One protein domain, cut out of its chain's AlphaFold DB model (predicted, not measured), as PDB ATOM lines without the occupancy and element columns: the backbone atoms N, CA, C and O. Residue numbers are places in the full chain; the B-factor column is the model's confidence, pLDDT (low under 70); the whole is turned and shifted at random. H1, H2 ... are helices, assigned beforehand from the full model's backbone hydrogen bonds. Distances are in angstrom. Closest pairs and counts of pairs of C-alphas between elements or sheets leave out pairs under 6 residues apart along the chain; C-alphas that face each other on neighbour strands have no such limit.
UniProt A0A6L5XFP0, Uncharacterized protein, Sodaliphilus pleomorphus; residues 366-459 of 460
ATOM      1  N   GLN A 366    -118.240  79.966  28.198       87.12
ATOM      2  CA  GLN A 366    -119.247  80.871  28.755       87.12
ATOM      3  C   GLN A 366    -120.682  80.447  28.394       87.12
ATOM      4  O   GLN A 366    -121.582  80.493  29.230       87.12
ATOM      5  N   ALA A 367    -120.917  79.986  27.159       89.12
ATOM      6  CA  ALA A 367    -122.223  79.464  26.763       89.12
ATOM      7  C   ALA A 367    -122.593  78.196  27.548       89.12
ATOM      8  O   ALA A 367    -123.727  78.060  28.010       89.12
ATOM      9  N   ARG A 368    -121.625  77.290  27.738       89.38
ATOM     10  CA  ARG A 368    -121.788  76.056  28.520       89.38
ATOM     11  C   ARG A 368    -122.075  76.346  29.991       89.38
ATOM     12  O   ARG A 368    -122.891  75.643  30.580       89.38
ATOM     13  N   GLU A 369    -121.489  77.397  30.557       90.25
ATOM     14  CA  GLU A 369    -121.805  77.845  31.914       90.25
ATOM     15  C   GLU A 369    -123.261  78.320  32.033       90.25
ATOM     16  O   GLU A 369    -123.984  77.866  32.922       90.25
ATOM     17  N   TYR A 370    -123.743  79.152  31.102       92.19
ATOM     18  CA  TYR A 370    -125.151  79.566  31.091       92.19
ATOM     19  C   TYR A 370    -126.103  78.384  30.894       92.19
ATOM     20  O   TYR A 370    -127.154  78.337  31.534       92.19
ATOM     21  N   PHE A 371    -125.741  77.400  30.066       92.56
ATOM     22  CA  PHE A 371    -126.517  76.167  29.938       92.56
ATOM     23  C   PHE A 371    -126.532  75.358  31.238       92.56
ATOM     24  O   PHE A 371    -127.601  74.925  31.656       92.56
ATOM     25  N   ALA A 372    -125.396  75.206  31.923       88.69
ATOM     26  CA  ALA A 372    -125.335  74.512  33.209       88.69
ATOM     27  C   ALA A 372    -126.206  75.207  34.268       88.69
ATOM     28  O   ALA A 372    -127.009  74.558  34.940       88.69
ATOM     29  N   ARG A 373    -126.133  76.541  34.358       90.56
ATOM     30  CA  ARG A 373    -127.006  77.344  35.229       90.56
ATOM     31  C   ARG A 373    -128.486  77.189  34.846       90.56
ATOM     32  O   ARG A 373    -129.329  77.063  35.729       90.56
ATOM     33  N   ALA A 374    -128.810  77.122  33.552       87.62
ATOM     34  CA  ALA A 374    -130.172  76.876  33.072       87.62
ATOM     35  C   ALA A 374    -130.692  75.471  33.418       87.62
ATOM     36  O   ALA A 374    -131.883  75.312  33.702       87.62
ATOM     37  N   VAL A 375    -129.813  74.464  33.427       87.31
ATOM     38  CA  VAL A 375    -130.131  73.107  33.890       87.31
ATOM     39  C   VAL A 375    -130.425  73.112  35.389       87.31
ATOM     40  O   VAL A 375    -131.468  72.605  35.801       87.31
ATOM     41  N   VAL A 376    -129.579  73.765  36.196       88.00
ATOM     42  CA  VAL A 376    -129.790  73.921  37.650       88.00
ATOM     43  C   VAL A 376    -131.089  74.677  37.954       88.00
ATOM     44  O   VAL A 376    -131.837  74.285  38.845       88.00
ATOM     45  N   ALA A 377    -131.412  75.714  37.176       79.94
ATOM     46  CA  ALA A 377    -132.658  76.476  37.305       79.94
ATOM     47  C   ALA A 377    -133.915  75.704  36.842       79.94
ATOM     48  O   ALA A 377    -135.033  76.217  36.952       79.94
ATOM     49  N   GLY A 378    -133.754  74.488  36.307       86.94
ATOM     50  CA  GLY A 378    -134.842  73.645  35.809       86.94
ATOM     51  C   GLY A 378    -135.457  74.119  34.490       86.94
ATOM     52  O   GLY A 378    -136.533  73.655  34.119       86.94
ATOM     53  N   LEU A 379    -134.801  75.037  33.776       86.12
ATOM     54  CA  LEU A 379    -135.276  75.584  32.500       86.12
ATOM     55  C   LEU A 379    -134.804  74.758  31.291       86.12
ATOM     56  O   LEU A 379    -135.390  74.852  30.210       86.12
ATOM     57  N   MET A 380    -133.772  73.930  31.466       88.62
ATOM     58  CA  MET A 380    -133.126  73.144  30.411       88.62
ATOM     59  C   MET A 380    -132.769  71.724  30.900       88.62
ATOM     60  O   MET A 380    -132.527  71.520  32.084       88.62
ATOM     61  N   SER A 381    -132.742  70.727  30.009       85.75
ATOM     62  CA  SER A 381    -132.199  69.387  30.295       85.75
ATOM     63  C   SER A 381    -130.700  69.299  29.991       85.75
ATOM     64  O   SER A 381    -130.181  70.084  29.202       85.75
ATOM     65  N   GLU A 382    -130.008  68.290  30.528       82.75
ATOM     66  CA  GLU A 382    -128.583  68.036  30.231       82.75
ATOM     67  C   GLU A 382    -128.299  67.808  28.734       82.75
ATOM     68  O   GLU A 382    -127.183  68.004  28.264       82.75
ATOM     69  N   GLN A 383    -129.321  67.436  27.958       83.31
ATOM     70  CA  GLN A 383    -129.262  67.264  26.501       83.31
ATOM     71  C   GLN A 383    -129.665  68.541  25.732       83.31
ATOM     72  O   GLN A 383    -130.070  68.464  24.570       83.31
ATOM     73  N   TYR A 384    -129.602  69.711  26.376       83.81
ATOM     74  CA  TYR A 384    -129.940  71.025  25.811       83.81
ATOM     75  C   TYR A 384    -131.386  71.139  25.287       83.81
ATOM     76  O   TYR A 384    -131.675  71.899  24.357       83.81
ATOM     77  N   LYS A 385    -132.332  70.388  25.872       87.31
ATOM     78  CA  LYS A 385    -133.768  70.554  25.593       87.31
ATOM     79  C   LYS A 385    -134.339  71.627  26.515       87.31
ATOM     80  O   LYS A 385    -134.195  71.525  27.728       87.31
ATOM     81  N   TRP A 386    -135.010  72.631  25.957       89.88
ATOM     82  CA  TRP A 386    -135.724  73.627  26.759       89.88
ATOM     83  C   TRP A 386    -136.983  73.021  27.391       89.88
ATOM     84  O   TRP A 386    -137.717  72.294  26.719       89.88
ATOM     85  N   LEU A 387    -137.215  73.308  28.673       86.81
ATOM     86  CA  LEU A 387    -138.285  72.713  29.487       86.81
ATOM     87  C   LEU A 387    -139.367  73.722  29.904       86.81
ATOM     88  O   LEU A 387    -140.423  73.309  30.376       86.81
ATOM     89  N   ALA A 388    -139.120  75.023  29.735       87.12
ATOM     90  CA  ALA A 388    -140.042  76.088  30.125       87.12
ATOM     91  C   ALA A 388    -140.817  76.668  28.925       87.12
ATOM     92  O   ALA A 388    -140.720  76.180  27.797       87.12
ATOM     93  N   SER A 389    -141.597  77.730  29.154       86.75
ATOM     94  CA  SER A 389    -142.397  78.369  28.104       86.75
ATOM     95  C   SER A 389    -141.531  78.925  26.964       86.75
ATOM     96  O   SER A 389    -140.354  79.262  27.141       86.75
ATOM     97  N   GLN A 390    -142.126  79.057  25.774       85.75
ATOM     98  CA  GLN A 390    -141.454  79.644  24.610       85.75
ATOM     99  C   GLN A 390    -141.096  81.124  24.837       85.75
ATOM    100  O   GLN A 390    -140.074  81.591  24.336       85.75
ATOM    101  N   SER A 391    -141.889  81.850  25.626       84.88
ATOM    102  CA  SER A 391    -141.598  83.232  26.020       84.88
ATOM    103  C   SER A 391    -140.340  83.315  26.888       84.88
ATOM    104  O   SER A 391    -139.470  84.145  26.627       84.88
ATOM    105  N   LEU A 392    -140.175  82.396  27.851       89.06
ATOM    106  CA  LEU A 392    -138.940  82.299  28.636       89.06
ATOM    107  C   LEU A 392    -137.749  81.863  27.780       89.06
ATOM    108  O   LEU A 392    -136.654  82.387  27.969       89.06
ATOM    109  N   LEU A 393    -137.957  80.978  26.796       91.88
ATOM    110  CA  LEU A 393    -136.913  80.623  25.830       91.88
ATOM    111  C   LEU A 393    -136.454  81.847  25.032       91.88
ATOM    112  O   LEU A 393    -135.259  82.047  24.834       91.88
ATOM    113  N   ALA A 394    -137.390  82.680  24.574       88.94
ATOM    114  CA  ALA A 394    -137.072  83.895  23.831       88.94
ATOM    115  C   ALA A 394    -136.282  84.897  24.691       88.94
ATOM    116  O   ALA A 394    -135.312  85.480  24.201       88.94
ATOM    117  N   CYS A 395    -136.640  85.053  25.971       89.44
ATOM    118  CA  CYS A 395    -135.888  85.873  26.925       89.44
ATOM    119  C   CYS A 395    -134.491  85.308  27.212       89.44
ATOM    120  O   CYS A 395    -133.517  86.053  27.167       89.44
ATOM    121  N   PHE A 396    -134.368  83.999  27.424       93.69
ATOM    122  CA  PHE A 396    -133.077  83.343  27.632       93.69
ATOM    123  C   PHE A 396    -132.158  83.501  26.413       93.69
ATOM    124  O   PHE A 396    -131.017  83.931  26.546       93.69
ATOM    125  N   CYS A 397    -132.668  83.249  25.205       92.94
ATOM    126  CA  CYS A 397    -131.916  83.423  23.961       92.94
ATOM    127  C   CYS A 397    -131.540  84.893  23.700       92.94
ATOM    128  O   CYS A 397    -130.470  85.160  23.150       92.94
ATOM    129  N   ARG A 398    -132.386  85.854  24.104       90.50
ATOM    130  CA  ARG A 398    -132.055  87.288  24.073       90.50
ATOM    131  C   ARG A 398    -130.841  87.566  24.953       90.50
ATOM    132  O   ARG A 398    -129.850  88.080  24.443       90.50
ATOM    133  N   GLU A 399    -130.924  87.223  26.236       89.44
ATOM    134  CA  GLU A 399    -129.851  87.474  27.202       89.44
ATOM    135  C   GLU A 399    -128.559  86.775  26.797       89.44
ATOM    136  O   GLU A 399    -127.494  87.387  26.788       89.44
ATOM    137  N   MET A 400    -128.648  85.530  26.342       91.81
ATOM    138  CA  MET A 400    -127.495  84.775  25.874       91.81
ATOM    139  C   MET A 400    -126.871  85.401  24.620       91.81
ATOM    140  O   MET A 400    -125.651  85.519  24.534       91.81
ATOM    141  N   SER A 401    -127.678  85.880  23.666       89.56
ATOM    142  CA  SER A 401    -127.165  86.590  22.488       89.56
ATOM    143  C   SER A 401    -126.461  87.901  22.838       89.56
ATOM    144  O   SER A 401    -125.572  88.306  22.084       89.56
ATOM    145  N   VAL A 402    -126.896  88.588  23.897       88.25
ATOM    146  CA  VAL A 402    -126.286  89.838  24.369       88.25
ATOM    147  C   VAL A 402    -124.986  89.536  25.109       88.25
ATOM    148  O   VAL A 402    -123.949  90.080  24.746       88.25
ATOM    149  N   ASN A 403    -125.021  88.621  26.078       87.81
ATOM    150  CA  ASN A 403    -123.875  88.279  26.923       87.81
ATOM    151  C   ASN A 403    -122.736  87.591  26.156       87.81
ATOM    152  O   ASN A 403    -121.574  87.771  26.501       87.81
ATOM    153  N   LEU A 404    -123.053  86.836  25.098       87.50
ATOM    154  CA  LEU A 404    -122.061  86.205  24.213       87.50
ATOM    155  C   LEU A 404    -121.698  87.066  22.990       87.50
ATOM    156  O   LEU A 404    -120.972  86.617  22.106       87.50
ATOM    157  N   ASP A 405    -122.236  88.284  22.899       85.62
ATOM    158  CA  ASP A 405    -121.941  89.262  21.848       85.62
ATOM    159  C   ASP A 405    -122.147  88.768  20.391       85.62
ATOM    160  O   ASP A 405    -121.492  89.213  19.445       85.62
ATOM    161  N   LEU A 406    -123.112  87.864  20.174       84.25
ATOM    162  CA  LEU A 406    -123.280  87.111  18.914       84.25
ATOM    163  C   LEU A 406    -123.812  87.943  17.728       84.25
ATOM    164  O   LEU A 406    -123.822  87.486  16.580       84.25
ATOM    165  N   GLY A 407    -124.311  89.150  17.989       81.44
ATOM    166  CA  GLY A 407    -124.953  90.010  16.999       81.44
ATOM    167  C   GLY A 407    -124.001  90.569  15.937       81.44
ATOM    168  O   GLY A 407    -122.992  91.190  16.256       81.44
ATOM    169  N   LYS A 408    -124.349  90.455  14.649       69.25
ATOM    170  CA  LYS A 408    -123.600  91.090  13.544       69.25
ATOM    171  C   LYS A 408    -124.383  92.291  13.004       69.25
ATOM    172  O   LYS A 408    -125.120  92.178  12.027       69.25
ATOM    173  N   GLY A 409    -124.258  93.437  13.676       71.00
ATOM    174  CA  GLY A 409    -124.826  94.723  13.248       71.00
ATOM    175  C   GLY A 409    -125.691  95.414  14.302       71.00
ATOM    176  O   GLY A 409    -126.028  94.831  15.329       71.00
ATOM    177  N   TYR A 410    -126.071  96.661  14.024       73.25
ATOM    178  CA  TYR A 410    -126.878  97.501  14.911       73.25
ATOM    179  C   TYR A 410    -128.268  97.764  14.309       73.25
ATOM    180  O   TYR A 410    -128.480  97.705  13.093       73.25
ATOM    181  N   SER A 411    -129.257  97.967  15.170       67.75
ATOM    182  CA  SER A 411    -130.578  98.484  14.807       67.75
ATOM    183  C   SER A 411    -130.499  99.986  14.508       67.75
ATOM    184  O   SER A 411    -129.501 100.638  14.813       67.75
ATOM    185  N   SER A 412    -131.556 100.546  13.918       60.22
ATOM    186  CA  SER A 412    -131.697 101.996  13.707       60.22
ATOM    187  C   SER A 412    -131.654 102.802  15.011       60.22
ATOM    188  O   SER A 412    -131.334 103.983  14.980       60.22
ATOM    189  N   GLU A 413    -131.930 102.156  16.145       62.94
ATOM    190  CA  GLU A 413    -131.935 102.732  17.495       62.94
ATOM    191  C   GLU A 413    -130.598 102.526  18.234       62.94
ATOM    192  O   GLU A 413    -130.499 102.758  19.435       62.94
ATOM    193  N   GLY A 414    -129.551 102.056  17.544       62.59
ATOM    194  CA  GLY A 414    -128.214 101.871  18.121       62.59
ATOM    195  C   GLY A 414    -128.041 100.613  18.982       62.59
ATOM    196  O   GLY A 414    -126.930 100.338  19.426       62.59
ATOM    197  N   GLN A 415    -129.085  99.799  19.178       69.25
ATOM    198  CA  GLN A 415    -128.978  98.509  19.879       69.25
ATOM    199  C   GLN A 415    -128.389  97.425  18.968       69.25
ATOM    200  O   GLN A 415    -128.808  97.300  17.811       69.25
ATOM    201  N   LYS A 416    -127.451  96.617  19.477       74.06
ATOM    202  CA  LYS A 416    -126.864  95.487  18.739       74.06
ATOM    203  C   LYS A 416    -127.949  94.451  18.414       74.06
ATOM    204  O   LYS A 416    -128.767  94.101  19.260       74.06
ATOM    205  N   ARG A 417    -128.009  93.998  17.159       79.81
ATOM    206  CA  ARG A 417    -129.040  93.058  16.690       79.81
ATOM    207  C   ARG A 417    -128.814  91.678  17.304       79.81
ATOM    208  O   ARG A 417    -127.712  91.152  17.218       79.81
ATOM    209  N   LEU A 418    -129.873  91.079  17.837       86.06
ATOM    210  CA  LEU A 418    -129.845  89.732  18.411       86.06
ATOM    211  C   LEU A 418    -129.614  88.674  17.321       86.06
ATOM    212  O   LEU A 418    -130.180  88.756  16.226       86.06
ATOM    213  N   SER A 419    -128.785  87.676  17.626       86.12
ATOM    214  CA  SER A 419    -128.512  86.543  16.743       86.12
ATOM    215  C   SER A 419    -129.409  85.370  17.121       86.12
ATOM    216  O   SER A 419    -129.146  84.680  18.093       86.12
ATOM    217  N   TRP A 420    -130.476  85.134  16.358       86.88
ATOM    218  CA  TRP A 420    -131.459  84.085  16.671       86.88
ATOM    219  C   TRP A 420    -131.118  82.713  16.089       86.88
ATOM    220  O   TRP A 420    -131.465  81.691  16.672       86.88
ATOM    221  N   LYS A 421    -130.423  82.683  14.946       84.88
ATOM    222  CA  LYS A 421    -130.203  81.457  14.161       84.88
ATOM    223  C   LYS A 421    -129.516  80.320  14.933       84.88
ATOM    224  O   LYS A 421    -129.980  79.192  14.785       84.88
ATOM    225  N   PRO A 422    -128.466  80.565  15.747       86.25
ATOM    226  CA  PRO A 422    -127.837  79.488  16.512       86.25
ATOM    227  C   PRO A 422    -128.817  78.846  17.501       86.25
ATOM    228  O   PRO A 422    -128.880  77.627  17.623       86.25
ATOM    229  N   PHE A 423    -129.662  79.654  18.143       90.25
ATOM    230  CA  PHE A 423    -130.662  79.167  19.091       90.25
ATOM    231  C   PHE A 423    -131.820  78.440  18.401       90.25
ATOM    232  O   PHE A 423    -132.257  77.394  18.871       90.25
ATOM    233  N   GLU A 424    -132.299  78.946  17.262       87.62
ATOM    234  CA  GLU A 424    -133.327  78.269  16.460       87.62
ATOM    235  C   GLU A 424    -132.868  76.863  16.034       87.62
ATOM    236  O   GLU A 424    -133.654  75.916  16.110       87.62
ATOM    237  N   ALA A 425    -131.589  76.717  15.669       85.44
ATOM    238  CA  ALA A 425    -130.978  75.429  15.348       85.44
ATOM    239  C   ALA A 425    -130.853  74.517  16.582       85.44
ATOM    240  O   ALA A 425    -131.280  73.365  16.530       85.44
ATOM    241  N   LEU A 426    -130.331  75.033  17.702       85.88
ATOM    242  CA  LEU A 426    -130.146  74.258  18.934       85.88
ATOM    243  C   LEU A 426    -131.475  73.732  19.503       85.88
ATOM    244  O   LEU A 426    -131.591  72.564  19.882       85.88
ATOM    245  N   PHE A 427    -132.495  74.590  19.550       86.25
ATOM    246  CA  PHE A 427    -133.785  74.269  20.158       86.25
ATOM    247  C   PHE A 427    -134.804  73.681  19.177       86.25
ATOM    248  O   PHE A 427    -135.904  73.324  19.596       86.25
ATOM    249  N   ASN A 428    -134.442  73.527  17.897       84.75
ATOM    250  CA  ASN A 428    -135.335  73.076  16.827       84.75
ATOM    251  C   ASN A 428    -136.624  73.922  16.734       84.75
ATOM    252  O   ASN A 428    -137.737  73.404  16.614       84.75
ATOM    253  N   VAL A 429    -136.471  75.244  16.837       83.69
ATOM    254  CA  VAL A 429    -137.571  76.215  16.775       83.69
ATOM    255  C   VAL A 429    -137.673  76.759  15.350       83.69
ATOM    256  O   VAL A 429    -136.667  77.106  14.736       83.69
ATOM    257  N   LYS A 430    -138.896  76.851  14.801       81.44
ATOM    258  CA  LYS A 430    -139.105  77.408  13.452       81.44
ATOM    259  C   LYS A 430    -138.557  78.834  13.373       81.44
ATOM    260  O   LYS A 430    -138.759  79.633  14.287       81.44
ATOM    261  N   ALA A 431    -137.927  79.161  12.247       77.00
ATOM    262  CA  ALA A 431    -137.359  80.483  12.016       77.00
ATOM    263  C   ALA A 431    -138.373  81.604  12.302       77.00
ATOM    264  O   ALA A 431    -139.529  81.523  11.880       77.00
ATOM    265  N   LYS A 432    -137.908  82.671  12.959       76.94
ATOM    266  CA  LYS A 432    -138.669  83.849  13.412       76.94
ATOM    267  C   LYS A 432    -139.581  83.632  14.619       76.94
ATOM    268  O   LYS A 432    -140.043  84.636  15.150       76.94
ATOM    269  N   ASN A 433    -139.806  82.410  15.104       76.12
ATOM    270  CA  ASN A 433    -140.678  82.206  16.266       76.12
ATOM    271  C   ASN A 433    -140.125  82.862  17.539       76.12
ATOM    272  O   ASN A 433    -140.890  83.499  18.252       76.12
ATOM    273  N   LEU A 434    -138.813  82.775  17.800       82.12
ATOM    274  CA  LEU A 434    -138.199  83.432  18.966       82.12
ATOM    275  C   LEU A 434    -138.291  84.961  18.871       82.12
ATOM    276  O   LEU A 434    -138.612  85.632  19.849       82.12
ATOM    277  N   THR A 435    -138.078  85.506  17.672       82.00
ATOM    278  CA  THR A 435    -138.216  86.942  17.401       82.00
ATOM    279  C   THR A 435    -139.653  87.420  17.591       82.00
ATOM    280  O   THR A 435    -139.868  88.480  18.172       82.00
ATOM    281  N   THR A 436    -140.636  86.656  17.104       77.38
ATOM    282  CA  THR A 436    -142.061  86.956  17.290       77.38
ATOM    283  C   THR A 436    -142.419  86.921  18.769       77.38
ATOM    284  O   THR A 436    -142.911  87.922  19.272       77.38
ATOM    285  N   SER A 437    -142.037  85.860  19.492       80.31
ATOM    286  CA  SER A 437    -142.277  85.756  20.934       80.31
ATOM    287  C   SER A 437    -141.663  86.918  21.720       80.31
ATOM    288  O   SER A 437    -142.323  87.470  22.592       80.31
ATOM    289  N   LEU A 438    -140.439  87.358  21.393       82.88
ATOM    290  CA  LEU A 438    -139.853  88.532  22.050       82.88
ATOM    291  C   LEU A 438    -140.601  89.832  21.701       82.88
ATOM    292  O   LEU A 438    -140.754  90.704  22.553       82.88
ATOM    293  N   ASN A 439    -141.051  89.988  20.455       78.31
ATOM    294  CA  ASN A 439    -141.832  91.157  20.051       78.31
ATOM    295  C   ASN A 439    -143.204  91.192  20.726       78.31
ATOM    296  O   ASN A 439    -143.679  92.280  21.037       78.31
ATOM    297  N   ASP A 440    -143.817  90.035  20.962       72.88
ATOM    298  CA  ASP A 440    -145.089  89.935  21.669       72.88
ATOM    299  C   ASP A 440    -144.913  90.354  23.135       72.88
ATOM    300  O   ASP A 440    -145.640  91.232  23.584       72.88
ATOM    301  N   ILE A 441    -143.854  89.895  23.821       80.69
ATOM    302  CA  ILE A 441    -143.493  90.362  25.180       80.69
ATOM    303  C   ILE A 441    -143.286  91.888  25.221       80.69
ATOM    304  O   ILE A 441    -143.748  92.579  26.126       80.69
ATOM    305  N   LYS A 442    -142.607  92.460  24.216       78.50
ATOM    306  CA  LYS A 442    -142.399  93.918  24.142       78.50
ATOM    307  C   LYS A 442    -143.693  94.701  23.919       78.50
ATOM    308  O   LYS A 442    -143.765  95.854  24.331       78.50
ATOM    309  N   LYS A 443    -144.676  94.114  23.233       69.88
ATOM    310  CA  LYS A 443    -145.983  94.743  22.996       69.88
ATOM    311  C   LYS A 443    -146.882  94.661  24.224       69.88
ATOM    312  O   LYS A 443    -147.581  95.631  24.486       69.88
ATOM    313  N   THR A 444    -146.844  93.547  24.955       71.50
ATOM    314  CA  THR A 444    -147.614  93.369  26.196       71.50
ATOM    315  C   THR A 444    -147.047  94.197  27.347       71.50
ATOM    316  O   THR A 444    -147.777  94.553  28.265       71.50
ATOM    317  N   GLY A 445    -145.744  94.516  27.326       71.94
ATOM    318  CA  GLY A 445    -145.086  95.312  28.370       71.94
ATOM    319  C   GLY A 445    -144.998  94.605  29.728       71.94
ATOM    320  O   GLY A 445    -144.586  95.221  30.708       71.94
ATOM    321  N   GLN A 446    -145.376  93.327  29.781       68.06
ATOM    322  CA  GLN A 446    -145.314  92.470  30.957       68.06
ATOM    323  C   GLN A 446    -144.287  91.367  30.725       68.06
ATOM    324  O   GLN A 446    -144.300  90.699  29.685       68.06
ATOM    325  N   ASP A 447    -143.411  91.162  31.704       78.31
ATOM    326  CA  ASP A 447    -142.441  90.080  31.648       78.31
ATOM    327  C   ASP A 447    -143.130  88.712  31.800       78.31
ATOM    328  O   ASP A 447    -144.109  88.579  32.539       78.31
ATOM    329  N   PRO A 448    -142.638  87.667  31.112       81.19
ATOM    330  CA  PRO A 448    -143.207  86.334  31.241       81.19
ATOM    331  C   PRO A 448    -143.057  85.802  32.672       81.19
ATOM    332  O   PRO A 448    -142.014  85.966  33.302       81.19
ATOM    333  N   ILE A 449    -144.076  85.089  33.159       76.56
ATOM    334  CA  ILE A 449    -144.035  84.406  34.460       76.56
ATOM    335  C   ILE A 449    -142.801  83.493  34.512       76.56
ATOM    336  O   ILE A 449    -142.619  82.651  33.629       76.56
ATOM    337  N   GLY A 450    -141.956  83.656  35.535       81.12
ATOM    338  CA  GLY A 450    -140.704  82.912  35.681       81.12
ATOM    339  C   GLY A 450    -139.461  83.618  35.125       81.12
ATOM    340  O   GLY A 450    -138.391  83.001  35.089       81.12
ATOM    341  N   ILE A 451    -139.572  84.874  34.660       88.81
ATOM    342  CA  ILE A 451    -138.452  85.656  34.111       88.81
ATOM    343  C   ILE A 451    -137.291  85.782  35.102       88.81
ATOM    344  O   ILE A 451    -136.132  85.769  34.693       88.81
ATOM    345  N   GLU A 452    -137.578  85.805  36.404       90.06
ATOM    346  CA  GLU A 452    -136.591  85.924  37.472       90.06
ATOM    347  C   GLU A 452    -135.577  84.774  37.456       90.06
ATOM    348  O   GLU A 452    -134.404  84.974  37.773       90.06
ATOM    349  N   LYS A 453    -135.995  83.580  37.007       88.94
ATOM    350  CA  LYS A 453    -135.104  82.424  36.834       88.94
ATOM    351  C   LYS A 453    -134.158  82.605  35.655       88.94
ATOM    352  O   LYS A 453    -133.013  82.175  35.726       88.94
ATOM    353  N   VAL A 454    -134.632  83.234  34.578       89.62
ATOM    354  CA  VAL A 454    -133.795  83.565  33.420       89.62
ATOM    355  C   VAL A 454    -132.793  84.643  33.808       89.62
ATOM    356  O   VAL A 454    -131.610  84.473  33.556       89.62
ATOM    357  N   GLU A 455    -133.227  85.708  34.482       89.50
ATOM    358  CA  GLU A 455    -132.321  86.764  34.937       89.50
ATOM    359  C   GLU A 455    -131.241  86.253  35.893       89.50
ATOM    360  O   GLU A 455    -130.094  86.681  35.803       89.50
ATOM    361  N   ALA A 456    -131.589  85.338  36.803       89.38
ATOM    362  CA  ALA A 456    -130.645  84.766  37.759       89.38
ATOM    363  C   ALA A 456    -129.499  83.990  37.087       89.38
ATOM    364  O   ALA A 456    -128.415  83.911  37.655       89.38
ATOM    365  N   ILE A 457    -129.698  83.456  35.876       91.88
ATOM    366  CA  ILE A 457    -128.640  82.754  35.132       91.88
ATOM    367  C   ILE A 457    -127.510  83.708  34.728       91.88
ATOM    368  O   ILE A 457    -126.344  83.309  34.734       91.88
ATOM    369  N   PHE A 458    -127.859  84.953  34.396       88.88
ATOM    370  CA  PHE A 458    -126.942  85.958  33.852       88.88
ATOM    371  C   PHE A 458    -126.503  87.003  34.889       88.88
ATOM    372  O   PHE A 458    -125.843  87.974  34.530       88.88
ATOM    373  N   LYS A 459    -126.878  86.827  36.162       82.19
ATOM    374  CA  LYS A 459    -126.334  87.603  37.283       82.19
ATOM    375  C   LYS A 459    -125.047  86.925  37.772       82.19
ATOM    376  O   LYS A 459    -124.988  85.695  37.837       82.19
TER     377      LYS A 459
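This is residues 366 to 459 of the 460 residues of an uncharacterized protein of Sodaliphilus pleomorphus (UniProt A0A6L5XFP0). Helix H2 runs through the middle of a small cluster of helices, with H5 packed on one side of it, H4 packed about perpendicular on its residues 390 to 395, and H3 near it. H1 packs on H5 and comes close to H2, and a long loop, residues 404 to 420, reaches away from the helices with its C-alphas 9 to 22 A from the mean of all C-alphas. The printed part has 94 residues with five named helices, H1 to H5 in order along the chain, and no named strand; the class is all helix, the helices mostly crossed rather than side by side. The whole is compact, with a radius of gyration of the C-alphas of 12.7 A, and spans 37 by 28 by 27 A.

H1, residues 366 to 376, and H2, residues 390 to 403, are close but not clearly touching: their closest C-alphas, of Ala 367 and Met 400, are 7.5 A apart. They run opposite ways at a shallow tilt of 33 degrees, only just short of steep. H3, residues 421 to 427, is close to H2 but not clearly touching it, with the closest C-alphas, of Cys 397 and Phe 423, 6.6 A apart. H4, residues 433 to 444, touches residues 390 to 395 of H2 alone, about perpendicular at 81 degrees; the closest C-alphas, of Ala 394 and Leu 434, are 5.0 A apart. H5, residues 451 to 457, touches residues 392 to 396 of H2 alone, closest at the C-alphas of Phe 396 and Val 454, 5.8 A apart. H2 and H5 run the same way at a tilt of 36 degrees, only just steep. H1 touches H5 at a steep tilt of 54 degrees, opposite ways, with the C-alphas of Arg 373 and Ile 457 closest at 5.7 A. H4 and H5 are apart, and so are H1 and H3. In H1, H2, H3 and H4 every O i to N i+4 pair is within hydrogen-bond range; in H5 2 of 3 are.

H1 begins at C-alpha 366 (-119.247, 80.871, 28.755) and is 15.4 A long from first to last C-alpha. H2, the longest helix with 14 residues, measures 19.7 A and begins at C-alpha 390 (-141.454, 79.644, 24.610). H3 measures 10.0 A, H4 16.5 A and H5 10.3 A; H5 ends at C-alpha 457 (-128.640, 82.754, 35.132).

The two C-alphas farthest apart, of Glu 382 and Ser 412, are 37.9 A from each other. The printed part has no cut. The links H1 to H2 and H2 to H3 are long, with 13 and 17 residues; H3 to H4 is tight and H4 to H5 short. The mean pLDDT of the printed part is 83.4, and it is under 70 at residue 408, residues 411 to 415, residue 443 and residue 446.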